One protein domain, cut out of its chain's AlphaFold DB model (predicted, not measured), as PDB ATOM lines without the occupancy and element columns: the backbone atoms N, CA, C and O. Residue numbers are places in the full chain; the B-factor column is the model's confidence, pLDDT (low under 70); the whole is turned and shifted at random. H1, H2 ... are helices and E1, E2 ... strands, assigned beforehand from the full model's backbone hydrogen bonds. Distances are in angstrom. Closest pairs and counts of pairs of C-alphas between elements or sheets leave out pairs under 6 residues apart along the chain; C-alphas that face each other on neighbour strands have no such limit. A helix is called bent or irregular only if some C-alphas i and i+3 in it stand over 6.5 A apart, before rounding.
ATOM      1  N   LEU A  28     -21.299  11.662 -25.569       72.44
ATOM      2  CA  LEU A  28     -20.068  11.445 -26.326       72.44
ATOM      3  C   LEU A  28     -19.332  10.253 -25.719       72.44
ATOM      4  O   LEU A  28     -18.986  10.260 -24.543       72.44
ATOM      5  N   GLN A  29     -19.089   9.227 -26.525       80.00
ATOM      6  CA  GLN A  29     -18.300   8.062 -26.146       80.00
ATOM      7  C   GLN A  29     -17.049   8.012 -27.019       80.00
ATOM      8  O   GLN A  29     -17.133   7.784 -28.223       80.00
ATOM      9  N   LEU A  30     -15.881   8.207 -26.419       84.94
ATOM     10  CA  LEU A  30     -14.587   8.101 -27.086       84.94
ATOM     11  C   LEU A  30     -13.533   7.555 -26.125       84.94
ATOM     12  O   LEU A  30     -13.740   7.545 -24.913       84.94
ATOM     13  N   LYS A  31     -12.411   7.084 -26.672       85.12
ATOM     14  CA  LYS A  31     -11.261   6.668 -25.865       85.12
ATOM     15  C   LYS A  31     -10.543   7.895 -25.309       85.12
ATOM     16  O   LYS A  31     -10.427   8.903 -26.002       85.12
ATOM     17  N   ASP A  32      -9.988   7.767 -24.110       82.44
ATOM     18  CA  ASP A  32      -9.232   8.835 -23.443       82.44
ATOM     19  C   ASP A  32      -8.063   9.351 -24.305       82.44
ATOM     20  O   ASP A  32      -7.879  10.551 -24.491       82.44
ATOM     21  N   SER A  33      -7.362   8.439 -24.986       83.94
ATOM     22  CA  SER A  33      -6.299   8.777 -25.939       83.94
ATOM     23  C   SER A  33      -6.779   9.650 -27.105       83.94
ATOM     24  O   SER A  33      -6.066  10.545 -27.556       83.94
ATOM     25  N   ASP A  34      -7.983   9.390 -27.621       80.62
ATOM     26  CA  ASP A  34      -8.568  10.184 -28.702       80.62
ATOM     27  C   ASP A  34      -9.081  11.526 -28.165       80.62
ATOM     28  O   ASP A  34      -8.938  12.543 -28.841       80.62
ATOM     29  N   PHE A  35      -9.590  11.555 -26.928       82.75
ATOM     30  CA  PHE A  35      -9.975  12.785 -26.236       82.75
ATOM     31  C   PHE A  35      -8.776  13.714 -26.044       82.75
ATOM     32  O   PHE A  35      -8.849  14.882 -26.419       82.75
ATOM     33  N   MET A  36      -7.644  13.185 -25.574       87.00
ATOM     34  CA  MET A  36      -6.393  13.935 -25.442       87.00
ATOM     35  C   MET A  36      -5.909  14.491 -26.784       87.00
ATOM     36  O   MET A  36      -5.482  15.640 -26.863       87.00
ATOM     37  N   ASN A  37      -6.020  13.717 -27.867       83.62
ATOM     38  CA  ASN A  37      -5.652  14.190 -29.203       83.62
ATOM     39  C   ASN A  37      -6.594  15.282 -29.730       83.62
ATOM     40  O   ASN A  37      -6.139  16.180 -30.441       83.62
ATOM     41  N   ILE A  38      -7.883  15.223 -29.386       82.44
ATOM     42  CA  ILE A  38      -8.860  16.269 -29.714       82.44
ATOM     43  C   ILE A  38      -8.590  17.531 -28.890       82.44
ATOM     44  O   ILE A  38      -8.538  18.621 -29.457       82.44
ATOM     45  N   ALA A  39      -8.347  17.394 -27.584       80.06
ATOM     46  CA  ALA A  39      -8.018  18.502 -26.688       80.06
ATOM     47  C   ALA A  39      -6.695  19.187 -27.072       80.06
ATOM     48  O   ALA A  39      -6.592  20.410 -27.026       80.06
ATOM     49  N   ALA A  40      -5.708  18.413 -27.531       84.19
ATOM     50  CA  ALA A  40      -4.442  18.922 -28.054       84.19
ATOM     51  C   ALA A  40      -4.545  19.495 -29.484       84.19
ATOM     52  O   ALA A  40      -3.535  19.925 -30.037       84.19
ATOM     53  N   GLY A  41      -5.721  19.445 -30.124       80.81
ATOM     54  CA  GLY A  41      -5.940  19.936 -31.491       80.81
ATOM     55  C   GLY A  41      -5.307  19.083 -32.598       80.81
ATOM     56  O   GLY A  41      -5.386  19.441 -33.772       80.81
ATOM     57  N   LYS A  42      -4.704  17.937 -32.255       82.50
ATOM     58  CA  LYS A  42      -4.083  16.999 -33.207       82.50
ATOM     59  C   LYS A  42      -5.113  16.199 -33.998       82.50
ATOM     60  O   LYS A  42      -4.828  15.754 -35.107       82.50
ATOM     61  N   LEU A  43      -6.301  15.999 -33.432       76.56
ATOM     62  CA  LEU A  43      -7.385  15.251 -34.054       76.56
ATOM     63  C   LEU A  43      -8.651  16.102 -34.095       76.56
ATOM     64  O   LEU A  43      -9.144  16.567 -33.072       76.56
ATOM     65  N   ARG A  44      -9.220  16.287 -35.290       82.31
ATOM     66  CA  ARG A  44     -10.488  17.007 -35.424       82.31
ATOM     67  C   ARG A  44     -11.647  16.130 -34.932       82.31
ATOM     68  O   ARG A  44     -11.766  14.993 -35.393       82.31
ATOM     69  N   PRO A  45     -12.559  16.650 -34.094       73.62
ATOM     70  CA  PRO A  45     -13.695  15.885 -33.577       73.62
ATOM     71  C   PRO A  45     -14.643  15.414 -34.691       73.62
ATOM     72  O   PRO A  45     -15.163  14.305 -34.625       73.62
ATOM     73  N   ASP A  46     -14.794  16.196 -35.766       78.31
ATOM     74  CA  ASP A  46     -15.556  15.784 -36.955       78.31
ATOM     75  C   ASP A  46     -14.975  14.518 -37.601       78.31
ATOM     76  O   ASP A  46     -15.707  13.615 -38.004       78.31
ATOM     77  N   GLN A  47     -13.644  14.445 -37.677       80.62
ATOM     78  CA  GLN A  47     -12.926  13.322 -38.265       80.62
ATOM     79  C   GLN A  47     -12.920  12.120 -37.322       80.62
ATOM     80  O   GLN A  47     -13.115  11.001 -37.781       80.62
ATOM     81  N   ALA A  48     -12.767  12.331 -36.013       79.38
ATOM     82  CA  ALA A  48     -12.890  11.270 -35.015       79.38
ATOM     83  C   ALA A  48     -14.287  10.627 -35.038       79.38
ATOM     84  O   ALA A  48     -14.404   9.405 -34.942       79.38
ATOM     85  N   PHE A  49     -15.336  11.436 -35.223       75.44
ATOM     86  CA  PHE A  49     -16.704  10.951 -35.382       75.44
ATOM     87  C   PHE A  49     -16.887  10.169 -36.688       75.44
ATOM     88  O   PHE A  49     -17.395   9.052 -36.676       75.44
ATOM     89  N   LEU A  50     -16.410  10.718 -37.811       79.25
ATOM     90  CA  LEU A  50     -16.527  10.077 -39.122       79.25
ATOM     91  C   LEU A  50     -15.712   8.775 -39.224       79.25
ATOM     92  O   LEU A  50     -16.143   7.828 -39.869       79.25
ATOM     93  N   GLN A  51     -14.555   8.712 -38.561       79.19
ATOM     94  CA  GLN A  51     -13.702   7.520 -38.480       79.19
ATOM     95  C   GLN A  51     -14.211   6.476 -37.472       79.19
ATOM     96  O   GLN A  51     -13.595   5.423 -37.329       79.19
ATOM     97  N   GLY A  52     -15.289   6.762 -36.733       76.31
ATOM     98  CA  GLY A  52     -15.834   5.864 -35.711       76.31
ATOM     99  C   GLY A  52     -15.011   5.779 -34.418       76.31
ATOM    100  O   GLY A  52     -15.324   4.961 -33.554       76.31
ATOM    101  N   LYS A  53     -13.985   6.627 -34.257       74.44
ATOM    102  CA  LYS A  53     -13.179   6.751 -33.023       74.44
ATOM    103  C   LYS A  53     -13.926   7.481 -31.905       74.44
ATOM    104  O   LYS A  53     -13.623   7.302 -30.729       74.44
ATOM    105  N   MET A  54     -14.928   8.273 -32.275       76.69
ATOM    106  CA  MET A  54     -15.866   8.915 -31.367       76.69
ATOM    107  C   MET A  54     -17.289   8.527 -31.761       76.69
ATOM    108  O   MET A  54     -17.711   8.732 -32.896       76.69
ATOM    109  N   LYS A  55     -18.042   7.974 -30.816       72.88
ATOM    110  CA  LYS A  55     -19.477   7.727 -30.935       72.88
ATOM    111  C   LYS A  55     -20.230   8.878 -30.296       72.88
ATOM    112  O   LYS A  55     -19.878   9.353 -29.222       72.88
ATOM    113  N   LEU A  56     -21.291   9.298 -30.959       74.06
ATOM    114  CA  LEU A  56     -22.159  10.366 -30.499       74.06
ATOM    115  C   LEU A  56     -23.556   9.755 -30.395       74.06
ATOM    116  O   LEU A  56     -24.175   9.427 -31.407       74.06
ATOM    117  N   LYS A  57     -23.988   9.485 -29.166       64.44
ATOM    118  CA  LYS A  57     -25.313   8.951 -28.842       64.44
ATOM    119  C   LYS A  57     -26.241  10.124 -28.534       64.44
ATOM    120  O   LYS A  57     -25.842  11.085 -27.893       64.44
ATOM    121  N   GLY A  58     -27.468  10.084 -29.039       65.94
ATOM    122  CA  GLY A  58     -28.422  11.193 -28.941       65.94
ATOM    123  C   GLY A  58     -29.044  11.530 -30.293       65.94
ATOM    124  O   GLY A  58     -28.876  10.805 -31.275       65.94
ATOM    125  N   ASN A  59     -29.789  12.635 -30.374       62.69
ATOM    126  CA  ASN A  59     -30.486  13.006 -31.606       62.69
ATOM    127  C   ASN A  59     -29.543  13.730 -32.587       62.69
ATOM    128  O   ASN A  59     -29.582  14.952 -32.739       62.69
ATOM    129  N   VAL A  60     -28.706  12.956 -33.286       62.56
ATOM    130  CA  VAL A  60     -27.791  13.438 -34.340       62.56
ATOM    131  C   VAL A  60     -28.543  14.219 -35.437       62.56
ATOM    132  O   VAL A  60     -27.999  15.152 -36.026       62.56
ATOM    133  N   GLY A  61     -29.833  13.932 -35.655       62.38
ATOM    134  CA  GLY A  61     -30.707  14.686 -36.561       62.38
ATOM    135  C   GLY A  61     -30.935  16.143 -36.133       62.38
ATOM    136  O   GLY A  61     -30.925  17.039 -36.979       62.38
ATOM    137  N   LYS A  62     -31.051  16.421 -34.826       59.72
ATOM    138  CA  LYS A  62     -31.060  17.799 -34.295       59.72
ATOM    139  C   LYS A  62     -29.698  18.478 -34.472       59.72
ATOM    140  O   LYS A  62     -29.669  19.659 -34.808       59.72
ATOM    141  N   ALA A  63     -28.592  17.742 -34.332       58.97
ATOM    142  CA  ALA A  63     -27.247  18.269 -34.578       58.97
ATOM    143  C   ALA A  63     -27.026  18.638 -36.059       58.97
ATOM    144  O   ALA A  63     -26.494  19.706 -36.354       58.97
ATOM    145  N   ASN A  64     -27.508  17.827 -37.006       64.50
ATOM    146  CA  ASN A  64     -27.489  18.180 -38.429       64.50
ATOM    147  C   ASN A  64     -28.412  19.361 -38.747       64.50
ATOM    148  O   ASN A  64     -28.034  20.234 -39.523       64.50
ATOM    149  N   ARG A  65     -29.591  19.447 -38.117       62.22
ATOM    150  CA  ARG A  65     -30.488  20.602 -38.278       62.22
ATOM    151  C   ARG A  65     -29.863  21.889 -37.730       62.22
ATOM    152  O   ARG A  65     -29.995  22.930 -38.363       62.22
ATOM    153  N   LEU A  66     -29.125  21.809 -36.622       57.53
ATOM    154  CA  LEU A  66     -28.330  22.915 -36.089       57.53
ATOM    155  C   LEU A  66     -27.189  23.304 -37.047       57.53
ATOM    156  O   LEU A  66     -27.032  24.486 -37.331       57.53
ATOM    157  N   LYS A  67     -26.463  22.337 -37.633       61.53
ATOM    158  CA  LYS A  67     -25.452  22.594 -38.682       61.53
ATOM    159  C   LYS A  67     -26.054  23.288 -39.913       61.53
ATOM    160  O   LYS A  67     -25.453  24.222 -40.436       61.53
ATOM    161  N   THR A  68     -27.237  22.873 -40.368       63.09
ATOM    162  CA  THR A  68     -27.930  23.493 -41.512       63.09
ATOM    163  C   THR A  68     -28.414  24.909 -41.201       63.09
ATOM    164  O   THR A  68     -28.328  25.780 -42.066       63.09
ATOM    165  N   LEU A  69     -28.883  25.164 -39.975       59.78
ATOM    166  CA  LEU A  69     -29.277  26.502 -39.523       59.78
ATOM    167  C   LEU A  69     -28.066  27.434 -39.372       59.78
ATOM    168  O   LEU A  69     -28.119  28.574 -39.819       59.78
ATOM    169  N   LEU A  70     -26.953  26.933 -38.829       59.00
ATOM    170  CA  LEU A  70     -25.691  27.674 -38.725       59.00
ATOM    171  C   LEU A  70     -25.114  28.026 -40.106       59.00
ATOM    172  O   LEU A  70     -24.632  29.136 -40.296       59.00
ATOM    173  N   LYS A  71     -25.233  27.133 -41.099       57.38
ATOM    174  CA  LYS A  71     -24.813  27.409 -42.486       57.38
ATOM    175  C   LYS A  71     -25.660  28.471 -43.199       57.38
ATOM    176  O   LYS A  71     -25.133  29.158 -44.065       57.38
ATOM    177  N   HIS A  72     -26.938  28.624 -42.851       54.38
ATOM    178  CA  HIS A  72     -27.796  29.679 -43.413       54.38
ATOM    179  C   HIS A  72     -27.644  31.033 -42.697       54.38
ATOM    180  O   HIS A  72     -28.089  32.044 -43.230       54.38
ATOM    181  N   GLY A  73     -27.018  31.065 -41.514       51.03
ATOM    182  CA  GLY A  73     -26.749  32.291 -40.749       51.03
ATOM    183  C   GLY A  73     -25.387  32.934 -41.024       51.03
ATOM    184  O   GLY A  73     -25.186  34.092 -40.680       51.03
TER     185      GLY A  73
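What this domain is: This is residues 28 to 73 of the 79 residues of the protein "SCP2 domain-containing protein" of Ancylostoma duodenale (UniProt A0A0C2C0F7). A small body, in which two short antiparallel strands, E1 and E2, pair over a few residues and the short helices H1 and H2 sit below one end of them, has a long helical arm: residues 59 to 73, of which 60 to 73 belong to H3, stick out free beyond the far end of E2. The whole is like an uneven arch, with E2 spanning the top, H1 and H2 on one side and H3 on the other, and empty space between H3 and the two other helices. The printed part has 46 residues with three named helices and two named strands, in the order E1, H1, H2, E2, H3 along the chain; the sheet has the order E1, E2, and the class is mixed, helices and strands. The whole is loose, with a radius of gyration of the C-alphas of 12.1 A, and elongated, spanning 34 by 20 by 14 A, a length that comes with the arm.

Where its parts are: The sheet is made of E1, residues 28 to 30, and E2, residues 54 to 58. E1 begins at C-alpha 28, at (-20.068, 11.445, -26.326), and is 6.5 A from first to last C-alpha. E2, the longest strand with 5 residues, measures 13.0 A from C-alpha 54 to C-alpha 58. H1 has residues 32 to 39 and is 10.3 A long from first to last C-alpha, beginning at C-alpha 32 at (-9.232, 8.835, -23.443). H2 has residues 45 to 50 and measures 8.5 A. H3, residues 60 to 73, is the longest helix, at 19.9 A from first to last C-alpha, and ends at C-alpha 73 at (-26.749, 32.291, -40.749). No helix is bent or irregular.

How they stand to each other: E1 and E2 are antiparallel neighbours, with 159 degrees between their N-to-C directions. C-alphas 28 and 56 face each other at 4.8 A, and C-alphas 30 and 54 at 4.5 A. N 29 and O 55 are within hydrogen-bond range at 2.8 A, and so are N 55 and O 29, also at 2.8 A. H2 and E2 have 4 pairs of C-alphas within 8 A, the closest being those of Ala 48 and Met 54, 5.3 A apart. E1 and H2 are apart. H1 has one pair of C-alphas within 8 A with E2, those of Asp 34 and Met 54, at 7.9 A. H1 and H2 are close but not clearly touching; their closest C-alphas, those of Ile 38 and Pro 45, are 6.2 A apart. They stand at a steep tilt of 54 degrees and run opposite ways. H3 touches no helix and is apart from E1, H1 and H2. In H1, H2 and H3 every O i to N i+4 pair is within hydrogen-bond range.

The domain as a whole: The two C-alphas farthest apart are those of Ser 33 and His 72, at 34.7 A. Without residues 59 to 73, which stand free, the body of 31 residues spans 25 by 16 by 12 A and has a radius of gyration of 8.4 A. The element centre nearest to the mean of the C-alphas is that of H2, at 5.0 A, and the farthest is that of H3, at 13.5 A. The four links, E1 to H1, H1 to H2, H2 to E2 and E2 to H3, are tight, and the printed part has no cut. The mean pLDDT of the printed part is 72.6, and the model's confidence is low, under 70, in residues 57 to 73; the mean pLDDT of H3 is 60.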